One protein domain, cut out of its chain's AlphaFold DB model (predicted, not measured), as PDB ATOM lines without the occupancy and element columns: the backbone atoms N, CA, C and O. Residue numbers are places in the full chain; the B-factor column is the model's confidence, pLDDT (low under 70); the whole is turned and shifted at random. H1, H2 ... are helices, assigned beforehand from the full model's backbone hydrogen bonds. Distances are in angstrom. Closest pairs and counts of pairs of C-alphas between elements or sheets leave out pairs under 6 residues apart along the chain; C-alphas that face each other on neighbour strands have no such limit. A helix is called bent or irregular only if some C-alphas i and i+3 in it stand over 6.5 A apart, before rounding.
ATOM      1  N   GLU A  18     136.861 127.781 157.270       85.56
ATOM      2  CA  GLU A  18     136.799 128.386 155.945       85.56
ATOM      3  C   GLU A  18     137.193 129.870 155.977       85.56
ATOM      4  O   GLU A  18     138.011 130.294 155.159       85.56
ATOM      5  N   ASP A  19     136.685 130.645 156.941       85.56
ATOM      6  CA  ASP A  19     137.023 132.068 157.092       85.56
ATOM      7  C   ASP A  19     138.509 132.261 157.410       85.56
ATOM      8  O   ASP A  19     139.180 133.105 156.811       85.56
ATOM      9  N   LEU A  20     139.053 131.438 158.312       81.75
ATOM     10  CA  LEU A  20     140.477 131.454 158.648       81.75
ATOM     11  C   LEU A  20     141.346 131.125 157.431       81.75
ATOM     12  O   LEU A  20     142.362 131.783 157.195       81.75
ATOM     13  N   ASP A  21     140.954 130.132 156.634       84.12
ATOM     14  CA  ASP A  21     141.688 129.757 155.428       84.12
ATOM     15  C   ASP A  21     141.625 130.861 154.358       84.12
ATOM     16  O   ASP A  21     142.658 131.195 153.766       84.12
ATOM     17  N   GLN A  22     140.470 131.508 154.162       85.88
ATOM     18  CA  GLN A  22     140.345 132.665 153.265       85.88
ATOM     19  C   GLN A  22     141.183 133.854 153.737       85.88
ATOM     20  O   GLN A  22     141.921 134.444 152.945       85.88
ATOM     21  N   ALA A  23     141.146 134.174 155.030       84.69
ATOM     22  CA  ALA A  23     141.939 135.255 155.598       84.69
ATOM     23  C   ALA A  23     143.446 134.989 155.444       84.69
ATOM     24  O   ALA A  23     144.206 135.887 155.074       84.69
ATOM     25  N   ARG A  24     143.884 133.735 155.627       82.25
ATOM     26  CA  ARG A  24     145.273 133.314 155.381       82.25
ATOM     27  C   ARG A  24     145.672 133.480 153.922       82.25
ATOM     28  O   ARG A  24     146.782 133.938 153.653       82.25
ATOM     29  N   ILE A  25     144.810 133.097 152.980       85.19
ATOM     30  CA  ILE A  25     145.056 133.280 151.542       85.19
ATOM     31  C   ILE A  25     145.156 134.771 151.211       85.19
ATOM     32  O   ILE A  25     146.124 135.187 150.572       85.19
ATOM     33  N   GLY A  26     144.211 135.579 151.695       87.06
ATOM     34  CA  GLY A  26     144.199 137.028 151.507       87.06
ATOM     35  C   GLY A  26     145.473 137.687 152.032       87.06
ATOM     36  O   GLY A  26     146.151 138.395 151.290       87.06
ATOM     37  N   PHE A  27     145.869 137.372 153.265       85.75
ATOM     38  CA  PHE A  27     147.099 137.882 153.871       85.75
ATOM     39  C   PHE A  27     148.356 137.478 153.084       85.75
ATOM     40  O   PHE A  27     149.236 138.299 152.829       85.75
ATOM     41  N   ARG A  28     148.434 136.218 152.636       86.50
ATOM     42  CA  ARG A  28     149.539 135.730 151.794       86.50
ATOM     43  C   ARG A  28     149.625 136.480 150.464       86.50
ATOM     44  O   ARG A  28     150.730 136.790 150.023       86.50
ATOM     45  N   ASN A  29     148.488 136.754 149.832       88.56
ATOM     46  CA  ASN A  29     148.431 137.514 148.584       88.56
ATOM     47  C   ASN A  29     148.836 138.973 148.792       88.56
ATOM     48  O   ASN A  29     149.600 139.494 147.984       88.56
ATOM     49  N   ALA A  30     148.390 139.593 149.887       90.88
ATOM     50  CA  ALA A  30     148.778 140.952 150.248       90.88
ATOM     51  C   ALA A  30     150.299 141.071 150.414       90.88
ATOM     52  O   ALA A  30     150.907 141.894 149.748       90.88
ATOM     53  N   LEU A  31     150.940 140.161 151.161       91.50
ATOM     54  CA  LEU A  31     152.403 140.154 151.318       91.50
ATOM     55  C   LEU A  31     153.162 140.099 149.981       91.50
ATOM     56  O   LEU A  31     154.171 140.780 149.812       91.50
ATOM     57  N   ALA A  32     152.710 139.260 149.045       90.56
ATOM     58  CA  ALA A  32     153.338 139.153 147.730       90.56
ATOM     59  C   ALA A  32     153.101 140.410 146.881       90.56
ATOM     60  O   ALA A  32     154.020 140.880 146.213       90.56
ATOM     61  N   LYS A  33     151.888 140.968 146.933       90.88
ATOM     62  CA  LYS A  33     151.542 142.197 146.222       90.88
ATOM     63  C   LYS A  33     152.321 143.395 146.765       90.88
ATOM     64  O   LYS A  33     152.917 144.108 145.971       90.88
ATOM     65  N   ASP A  34     152.394 143.560 148.080       92.94
ATOM     66  CA  ASP A  34     153.140 144.648 148.715       92.94
ATOM     67  C   ASP A  34     154.625 144.568 148.351       92.94
ATOM     68  O   ASP A  34     155.225 145.569 147.966       92.94
ATOM     69  N   PHE A  35     155.216 143.367 148.374       93.69
ATOM     70  CA  PHE A  35     156.586 143.184 147.893       93.69
ATOM     71  C   PHE A  35     156.752 143.696 146.455       93.69
ATOM     72  O   PHE A  35     157.681 144.454 146.174       93.69
ATOM     73  N   ASN A  36     155.861 143.287 145.552       92.06
ATOM     74  CA  ASN A  36     155.923 143.677 144.148       92.06
ATOM     75  C   ASN A  36     155.731 145.188 143.963       92.06
ATOM     76  O   ASN A  36     156.438 145.794 143.162       92.06
ATOM     77  N   ASP A  37     154.810 145.795 144.711       93.00
ATOM     78  CA  ASP A  37     154.517 147.226 144.649       93.00
ATOM     79  C   ASP A  37     155.720 148.055 145.133       93.00
ATOM     80  O   ASP A  37     156.066 149.074 144.530       93.00
ATOM     81  N   PHE A  38     156.416 147.605 146.183       92.69
ATOM     82  CA  PHE A  38     157.597 148.304 146.691       92.69
ATOM     83  C   PHE A  38     158.848 148.068 145.847       92.69
ATOM     84  O   PHE A  38     159.583 149.022 145.561       92.69
ATOM     85  N   TYR A  39     159.118 146.819 145.468       94.00
ATOM     86  CA  TYR A  39     160.427 146.398 144.959       94.00
ATOM     87  C   TYR A  39     160.441 145.986 143.493       94.00
ATOM     88  O   TYR A  39     161.529 145.901 142.937       94.00
ATOM     89  N   GLY A  40     159.280 145.792 142.870       92.88
ATOM     90  CA  GLY A  40     159.155 145.339 141.489       92.88
ATOM     91  C   GLY A  40     159.002 143.823 141.350       92.88
ATOM     92  O   GLY A  40     159.097 143.054 142.309       92.88
ATOM     93  N   THR A  41     158.739 143.387 140.119       91.75
ATOM     94  CA  THR A  41     158.490 141.978 139.763       91.75
ATOM     95  C   THR A  41     159.547 141.397 138.828       91.75
ATOM     96  O   THR A  41     159.782 140.184 138.861       91.75
ATOM     97  N   ASP A  42     160.175 142.241 138.004       91.31
ATOM     98  CA  ASP A  42     161.115 141.830 136.967       91.31
ATOM     99  C   ASP A  42     162.507 141.583 137.552       91.31
ATOM    100  O   ASP A  42     163.167 142.472 138.088       91.31
ATOM    101  N   GLU A  43     162.981 140.349 137.417       90.00
ATOM    102  CA  GLU A  43     164.331 139.992 137.823       90.00
ATOM    103  C   GLU A  43     165.402 140.635 136.935       90.00
ATOM    104  O   GLU A  43     166.559 140.665 137.346       90.00
ATOM    105  N   VAL A  77     167.409 136.970 155.008       96.00
ATOM    106  CA  VAL A  77     166.487 137.958 155.572       96.00
ATOM    107  C   VAL A  77     165.086 137.372 155.568       96.00
ATOM    108  O   VAL A  77     164.779 136.496 154.754       96.00
ATOM    109  N   ASN A  78     164.239 137.820 156.487       95.69
ATOM    110  CA  ASN A  78     162.838 137.438 156.474       95.69
ATOM    111  C   ASN A  78     162.066 138.387 155.541       95.69
ATOM    112  O   ASN A  78     162.132 139.602 155.688       95.69
ATOM    113  N   ILE A  79     161.350 137.831 154.560       94.88
ATOM    114  CA  ILE A  79     160.654 138.631 153.537       94.88
ATOM    115  C   ILE A  79     159.476 139.407 154.138       94.88
ATOM    116  O   ILE A  79     159.166 140.493 153.669       94.88
ATOM    117  N   VAL A  80     158.840 138.885 155.189       93.50
ATOM    118  CA  VAL A  80     157.770 139.616 155.878       93.50
ATOM    119  C   VAL A  80     158.334 140.881 156.521       93.50
ATOM    120  O   VAL A  80     157.746 141.939 156.354       93.50
ATOM    121  N   ASP A  81     159.502 140.797 157.165       94.12
ATOM    122  CA  ASP A  81     160.174 141.981 157.723       94.12
ATOM    123  C   ASP A  81     160.568 142.976 156.630       94.12
ATOM    124  O   ASP A  81     160.366 144.173 156.783       94.12
ATOM    125  N   LEU A  82     161.058 142.475 155.492       94.31
ATOM    126  CA  LEU A  82     161.378 143.306 154.335       94.31
ATOM    127  C   LEU A  82     160.153 144.079 153.820       94.31
ATOM    128  O   LEU A  82     160.263 145.268 153.557       94.31
ATOM    129  N   VAL A  83     158.987 143.435 153.720       93.50
ATOM    130  CA  VAL A  83     157.726 144.090 153.325       93.50
ATOM    131  C   VAL A  83     157.227 145.074 154.392       93.50
ATOM    132  O   VAL A  83     156.579 146.060 154.059       93.50
ATOM    133  N   GLU A  84     157.542 144.849 155.669       91.19
ATOM    134  CA  GLU A  84     157.163 145.744 156.770       91.19
ATOM    135  C   GLU A  84     158.072 146.969 156.923       91.19
ATOM    136  O   GLU A  84     157.636 147.984 157.474       91.19
ATOM    137  N   THR A  85     159.324 146.905 156.467       91.81
ATOM    138  CA  THR A  85     160.295 148.001 156.609       91.81
ATOM    139  C   THR A  85     159.789 149.339 156.052       91.81
ATOM    140  O   THR A  85     159.911 150.331 156.766       91.81
ATOM    141  N   PRO A  86     159.168 149.426 154.855       88.38
ATOM    142  CA  PRO A  86     158.614 150.687 154.353       88.38
ATOM    143  C   PRO A  86     157.553 151.325 155.262       88.38
ATOM    144  O   PRO A  86     157.425 152.545 155.272       88.38
ATOM    145  N   TYR A  87     156.804 150.521 156.022       87.62
ATOM    146  CA  TYR A  87     155.758 151.009 156.926       87.62
ATOM    147  C   TYR A  87     156.289 151.352 158.319       87.62
ATOM    148  O   TYR A  87     155.843 152.314 158.935       87.62
ATOM    149  N   SER A  88     157.211 150.536 158.829       87.94
ATOM    150  CA  SER A  88     157.731 150.648 160.197       87.94
ATOM    151  C   SER A  88     158.963 151.546 160.311       87.94
ATOM    152  O   SER A  88     159.231 152.070 161.386       87.94
ATOM    153  N   GLY A  89     159.728 151.705 159.229       88.06
ATOM    154  CA  GLY A  89     161.054 152.326 159.246       88.06
ATOM    155  C   GLY A  89     162.137 151.460 159.901       88.06
ATOM    156  O   GLY A  89     163.303 151.853 159.908       88.06
ATOM    157  N   GLU A  90     161.783 150.283 160.424       89.75
ATOM    158  CA  GLU A  90     162.717 149.402 161.116       89.75
ATOM    159  C   GLU A  90     163.630 148.671 160.116       89.75
ATOM    160  O   GLU A  90     163.157 148.166 159.086       89.75
ATOM    161  N   PRO A  91     164.944 148.588 160.392       91.88
ATOM    162  CA  PRO A  91     165.881 147.908 159.511       91.88
ATOM    163  C   PRO A  91     165.642 146.392 159.497       91.88
ATOM    164  O   PRO A  91     165.364 145.769 160.521       91.88
ATOM    165  N   VAL A  92     165.826 145.778 158.327       94.56
ATOM    166  CA  VAL A  92     165.695 144.324 158.160       94.56
ATOM    167  C   VAL A  92     166.849 143.595 158.856       94.56
ATOM    168  O   VAL A  92     168.021 143.891 158.622       94.56
ATOM    169  N   GLU A  93     166.537 142.593 159.682       95.25
ATOM    170  CA  GLU A  93     167.552 141.757 160.330       95.25
ATOM    171  C   GLU A  93     168.259 140.839 159.315       95.25
ATOM    172  O   GLU A  93     167.627 140.141 158.514       95.25
ATOM    173  N   HIS A  94     169.595 140.804 159.376       95.62
ATOM    174  CA  HIS A  94     170.431 139.935 158.548       95.62
ATOM    175  C   HIS A  94     170.926 138.729 159.345       95.62
ATOM    176  O   HIS A  94     171.783 138.852 160.221       95.62
ATOM    177  N   PHE A  95     170.460 137.542 158.973       95.75
ATOM    178  CA  PHE A  95     170.886 136.286 159.582       95.75
ATOM    179  C   PHE A  95     172.179 135.768 158.945       95.75
ATOM    180  O   PHE A  95     172.448 135.980 157.758       95.75
ATOM    181  N   LYS A  96     172.986 135.035 159.720       93.94
ATOM    182  CA  LYS A  96     174.253 134.460 159.233       93.94
ATOM    183  C   LYS A  96     174.040 133.190 158.419       93.94
ATOM    184  O   LYS A  96     174.925 132.782 157.668       93.94
ATOM    185  N   SER A  97     172.889 132.540 158.580       94.62
ATOM    186  CA  SER A  97     172.571 131.296 157.891       94.62
ATOM    187  C   SER A  97     171.073 131.108 157.672       94.62
ATOM    188  O   SER A  97     170.229 131.716 158.332       94.62
ATOM    189  N   GLU A  98     170.748 130.181 156.775       93.50
ATOM    190  CA  GLU A  98     169.378 129.724 156.546       93.50
ATOM    191  C   GLU A  98     168.763 129.071 157.797       93.50
ATOM    192  O   GLU A  98     167.558 129.171 158.013       93.50
ATOM    193  N   ALA A  99     169.586 128.452 158.652       94.62
ATOM    194  CA  ALA A  99     169.148 127.867 159.917       94.62
ATOM    195  C   ALA A  99     168.740 128.937 160.942       94.62
ATOM    196  O   ALA A  99     167.701 128.797 161.586       94.62
ATOM    197  N   GLU A 100     169.507 130.025 161.054       96.06
ATOM    198  CA  GLU A 100     169.152 131.163 161.913       96.06
ATOM    199  C   GLU A 100     167.867 131.844 161.426       96.06
ATOM    200  O   GLU A 100     166.941 132.041 162.214       96.06
ATOM    201  N   LEU A 101     167.758 132.099 160.117       96.50
ATOM    202  CA  LEU A 101     166.532 132.622 159.509       96.50
ATOM    203  C   LEU A 101     165.334 131.687 159.747       96.50
ATOM    204  O   LEU A 101     164.235 132.150 160.059       96.50
ATOM    205  N   SER A 102     165.525 130.372 159.620       95.25
ATOM    206  CA  SER A 102     164.496 129.364 159.896       95.25
ATOM    207  C   SER A 102     164.027 129.419 161.349       95.25
ATOM    208  O   SER A 102     162.822 129.477 161.596       95.25
ATOM    209  N   ALA A 103     164.957 129.448 162.307       95.50
ATOM    210  CA  ALA A 103     164.645 129.517 163.731       95.50
ATOM    211  C   ALA A 103     163.892 130.809 164.080       95.50
ATOM    212  O   ALA A 103     162.858 130.753 164.748       95.50
ATOM    213  N   TYR A 104     164.357 131.954 163.571       95.81
ATOM    214  CA  TYR A 104     163.668 133.237 163.710       95.81
ATOM    215  C   TYR A 104     162.248 133.179 163.138       95.81
ATOM    216  O   TYR A 104     161.284 133.540 163.813       95.81
ATOM    217  N   THR A 105     162.103 132.672 161.912       93.88
ATOM    218  CA  THR A 105     160.816 132.613 161.212       93.88
ATOM    219  C   THR A 105     159.833 131.688 161.922       93.88
ATOM    220  O   THR A 105     158.664 132.032 162.039       93.88
ATOM    221  N   LYS A 106     160.294 130.547 162.449       92.25
ATOM    222  CA  LYS A 106     159.474 129.625 163.250       92.25
ATOM    223  C   LYS A 106     159.028 130.258 164.563       92.25
ATOM    224  O   LYS A 106     157.845 130.226 164.872       92.25
ATOM    225  N   ARG A 107     159.965 130.865 165.300       92.75
ATOM    226  CA  ARG A 107     159.707 131.500 166.601       92.75
ATOM    227  C   ARG A 107     158.727 132.663 166.489       92.75
ATOM    228  O   ARG A 107     157.807 132.770 167.285       92.75
ATOM    229  N   THR A 108     158.945 133.545 165.519       89.62
ATOM    230  CA  THR A 108     158.085 134.718 165.294       89.62
ATOM    231  C   THR A 108     156.831 134.375 164.504       89.62
ATOM    232  O   THR A 108     155.896 135.167 164.502       89.62
ATOM    233  N   GLY A 109     156.853 133.234 163.804       88.88
ATOM    234  CA  GLY A 109     155.874 132.727 162.850       88.88
ATOM    235  C   GLY A 109     155.749 133.547 161.552       88.88
ATOM    236  O   GLY A 109     154.725 133.471 160.866       88.88
ATOM    237  N   LYS A 110     156.707 134.423 161.234       90.19
ATOM    238  CA  LYS A 110     156.656 135.337 160.076       90.19
ATOM    239  C   LYS A 110     156.906 134.600 158.749       90.19
ATOM    240  O   LYS A 110     157.919 134.804 158.085       90.19
ATOM    241  N   TYR A 111     156.009 133.688 158.388       90.00
ATOM    242  CA  TYR A 111     156.124 132.873 157.183       90.00
ATOM    243  C   TYR A 111     155.688 133.649 155.947       90.00
ATOM    244  O   TYR A 111     154.543 134.083 155.848       90.00
ATOM    245  N   PHE A 112     156.589 133.739 154.973       89.69
ATOM    246  CA  PHE A 112     156.244 134.194 153.636       89.69
ATOM    247  C   PHE A 112     155.749 133.008 152.783       89.69
ATOM    248  O   PHE A 112     156.370 131.938 152.826       89.69
ATOM    249  N   PRO A 113     154.650 133.154 152.017       83.75
ATOM    250  CA  PRO A 113     154.134 132.088 151.161       83.75
ATOM    251  C   PRO A 113     155.103 131.790 150.012       83.75
ATOM    252  O   PRO A 113     155.333 132.627 149.145       83.75
ATOM    253  N   ARG A 114     155.667 130.579 149.999       79.00
ATOM    254  CA  ARG A 114     156.605 130.153 148.951       79.00
ATOM    255  C   ARG A 114     155.924 130.004 147.588       79.00
ATOM    256  O   ARG A 114     156.486 130.435 146.590       79.00
ATOM    257  N   ASP A 115     154.722 129.435 147.582       74.81
ATOM    258  CA  ASP A 115     153.970 129.091 146.373       74.81
ATOM    259  C   ASP A 115     152.810 130.084 146.173       74.81
ATOM    260  O   ASP A 115     151.637 129.716 146.221       74.81
ATOM    261  N   ASN A 116     153.123 131.380 146.043       75.25
ATOM    262  CA  ASN A 116     152.116 132.407 145.755       75.25
ATOM    263  C   ASN A 116     152.080 132.722 144.253       75.25
ATOM    264  O   ASN A 116     153.111 133.056 143.675       75.25
ATOM    265  N   ALA A 117     150.894 132.681 143.640       70.25
ATOM    266  CA  ALA A 117     150.709 132.983 142.217       70.25
ATOM    267  C   ALA A 117     151.100 134.425 141.835       70.25
ATOM    268  O   ALA A 117     151.448 134.684 140.689       70.25
ATOM    269  N   ASN A 118     151.078 135.351 142.796       74.69
ATOM    270  CA  ASN A 118     151.484 136.738 142.598       74.69
ATOM    271  C   ASN A 118     152.994 136.944 142.784       74.69
ATOM    272  O   ASN A 118     153.464 138.072 142.670       74.69
ATOM    273  N   ALA A 119     153.771 135.907 143.117       72.38
ATOM    274  CA  ALA A 119     155.202 136.072 143.328       72.38
ATOM    275  C   ALA A 119     155.931 136.307 141.995       72.38
ATOM    276  O   ALA A 119     156.124 135.377 141.210       72.38
ATOM    277  N   GLY A 120     156.368 137.550 141.762       77.44
ATOM    278  CA  GLY A 120     157.206 137.896 140.614       77.44
ATOM    279  C   GLY A 120     158.564 137.186 140.646       77.44
ATOM    280  O   GLY A 120     159.017 136.721 141.697       77.44
ATOM    281  N   ASN A 121     159.243 137.127 139.499       85.69
ATOM    282  CA  ASN A 121     160.536 136.444 139.365       85.69
ATOM    283  C   ASN A 121     161.594 137.020 140.321       85.69
ATOM    284  O   ASN A 121     162.361 136.265 140.919       85.69
ATOM    285  N   LEU A 122     161.567 138.337 140.564       89.25
ATOM    286  CA  LEU A 122     162.434 139.002 141.539       89.25
ATOM    287  C   LEU A 122     162.303 138.402 142.953       89.25
ATOM    288  O   LEU A 122     163.298 138.051 143.591       89.25
ATOM    289  N   LEU A 123     161.070 138.244 143.438       87.88
ATOM    290  CA  LEU A 123     160.766 137.733 144.777       87.88
ATOM    291  C   LEU A 123     161.259 136.292 144.972       87.88
ATOM    292  O   LEU A 123     161.752 135.933 146.047       87.88
ATOM    293  N   GLN A 124     161.186 135.465 143.926       86.06
ATOM    294  CA  GLN A 124     161.589 134.056 143.993       86.06
ATOM    295  C   GLN A 124     163.060 133.878 144.412       86.06
ATOM    296  O   GLN A 124     163.416 132.879 145.042       86.06
ATOM    297  N   TYR A 125     163.915 134.871 144.154       87.88
ATOM    298  CA  TYR A 125     165.345 134.835 144.476       87.88
ATOM    299  C   TYR A 125     165.631 135.008 145.974       87.88
ATOM    300  O   TYR A 125     166.694 134.605 146.470       87.88
ATOM    301  N   LEU A 126     164.684 135.588 146.709       90.06
ATOM    302  CA  LEU A 126     164.766 135.798 148.153       90.06
ATOM    303  C   LEU A 126     164.240 134.599 148.947       90.06
ATOM    304  O   LEU A 126     164.570 134.456 150.123       90.06
TER     305      LEU A 126
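What this domain is: This is residues 18 to 43 and 77 to 126 of the 158 residues of a protein of Rhizoctonia solani AG-3 Rhs1AP (UniProt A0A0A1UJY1). One long helix, H1, makes one side of the domain; the shorter H2 packs across its later half, while H3 stands away from both and the very short H4 lies near the later half of H1. A long stretch with no named element, residues 109 to 120, leads from H3 back to H4, and the first residues of H1, 18 to 23, stick out. The printed part has 76 residues with four named helices, in the order H1, H2, H3, H4, and no named strand; its class is all helix. It is compact, with a radius of gyration of the C-alphas of 12.7 A, and spans 35 by 30 by 23 A along its three main axes.

How they stand to each other: H1, residues 18 to 39, is the longest helix, and its residues 18 to 23 stand free. H2, residues 79 to 88, touches residues 31 to 38 of H1 alone. The closest C-alphas of the two are those of Phe 35 and Val 83, 5.6 A apart. Their lines stand about perpendicular at 71 degrees, only just beyond a steep tilt. H2 is irregular, but only just: C-alphas 83 and 86 are 6.7 A apart, and its line is a rough one. H3, residues 98 to 108, is apart from H1 and from H2. H4, residues 121 to 124, is close to H1 but not clearly touching it, the closest C-alphas being those of Phe 35 and Leu 123, 7.5 A apart. H4 is apart from H2 and from H3. In H1 and H3 each O i to N i+4 pair is within hydrogen-bond range; in H2 4 of 6 are, and H4 is too short for such a pair.

Where its parts are: H1 begins at C-alpha 18 at (136.799, 128.386, 155.945) and ends at C-alpha 39 at (160.427, 146.398, 144.959), 31.7 A away. H2 runs 14.0 A from Ile 79 to Ser 88. H3 runs 15.1 A from Glu 98 to Thr 108. H4 runs 5.3 A from Asn 121 to Gln 124, whose C-alpha is at (161.589, 134.056, 143.993).

The domain as a whole: The two C-alphas farthest apart are those of Glu 18 and Lys 96, at 38.1 A. Residues 44 to 76 are not printed; C-alphas 43 and 77 are 18.0 A apart across the cut, which lies in the link from H1 to H2. The link from H2 to H3 is short, with 9 residues, and that from H3 to H4 is long, with 12 residues. The mean pLDDT of the printed part is 89.3, and no printed residue is under 70.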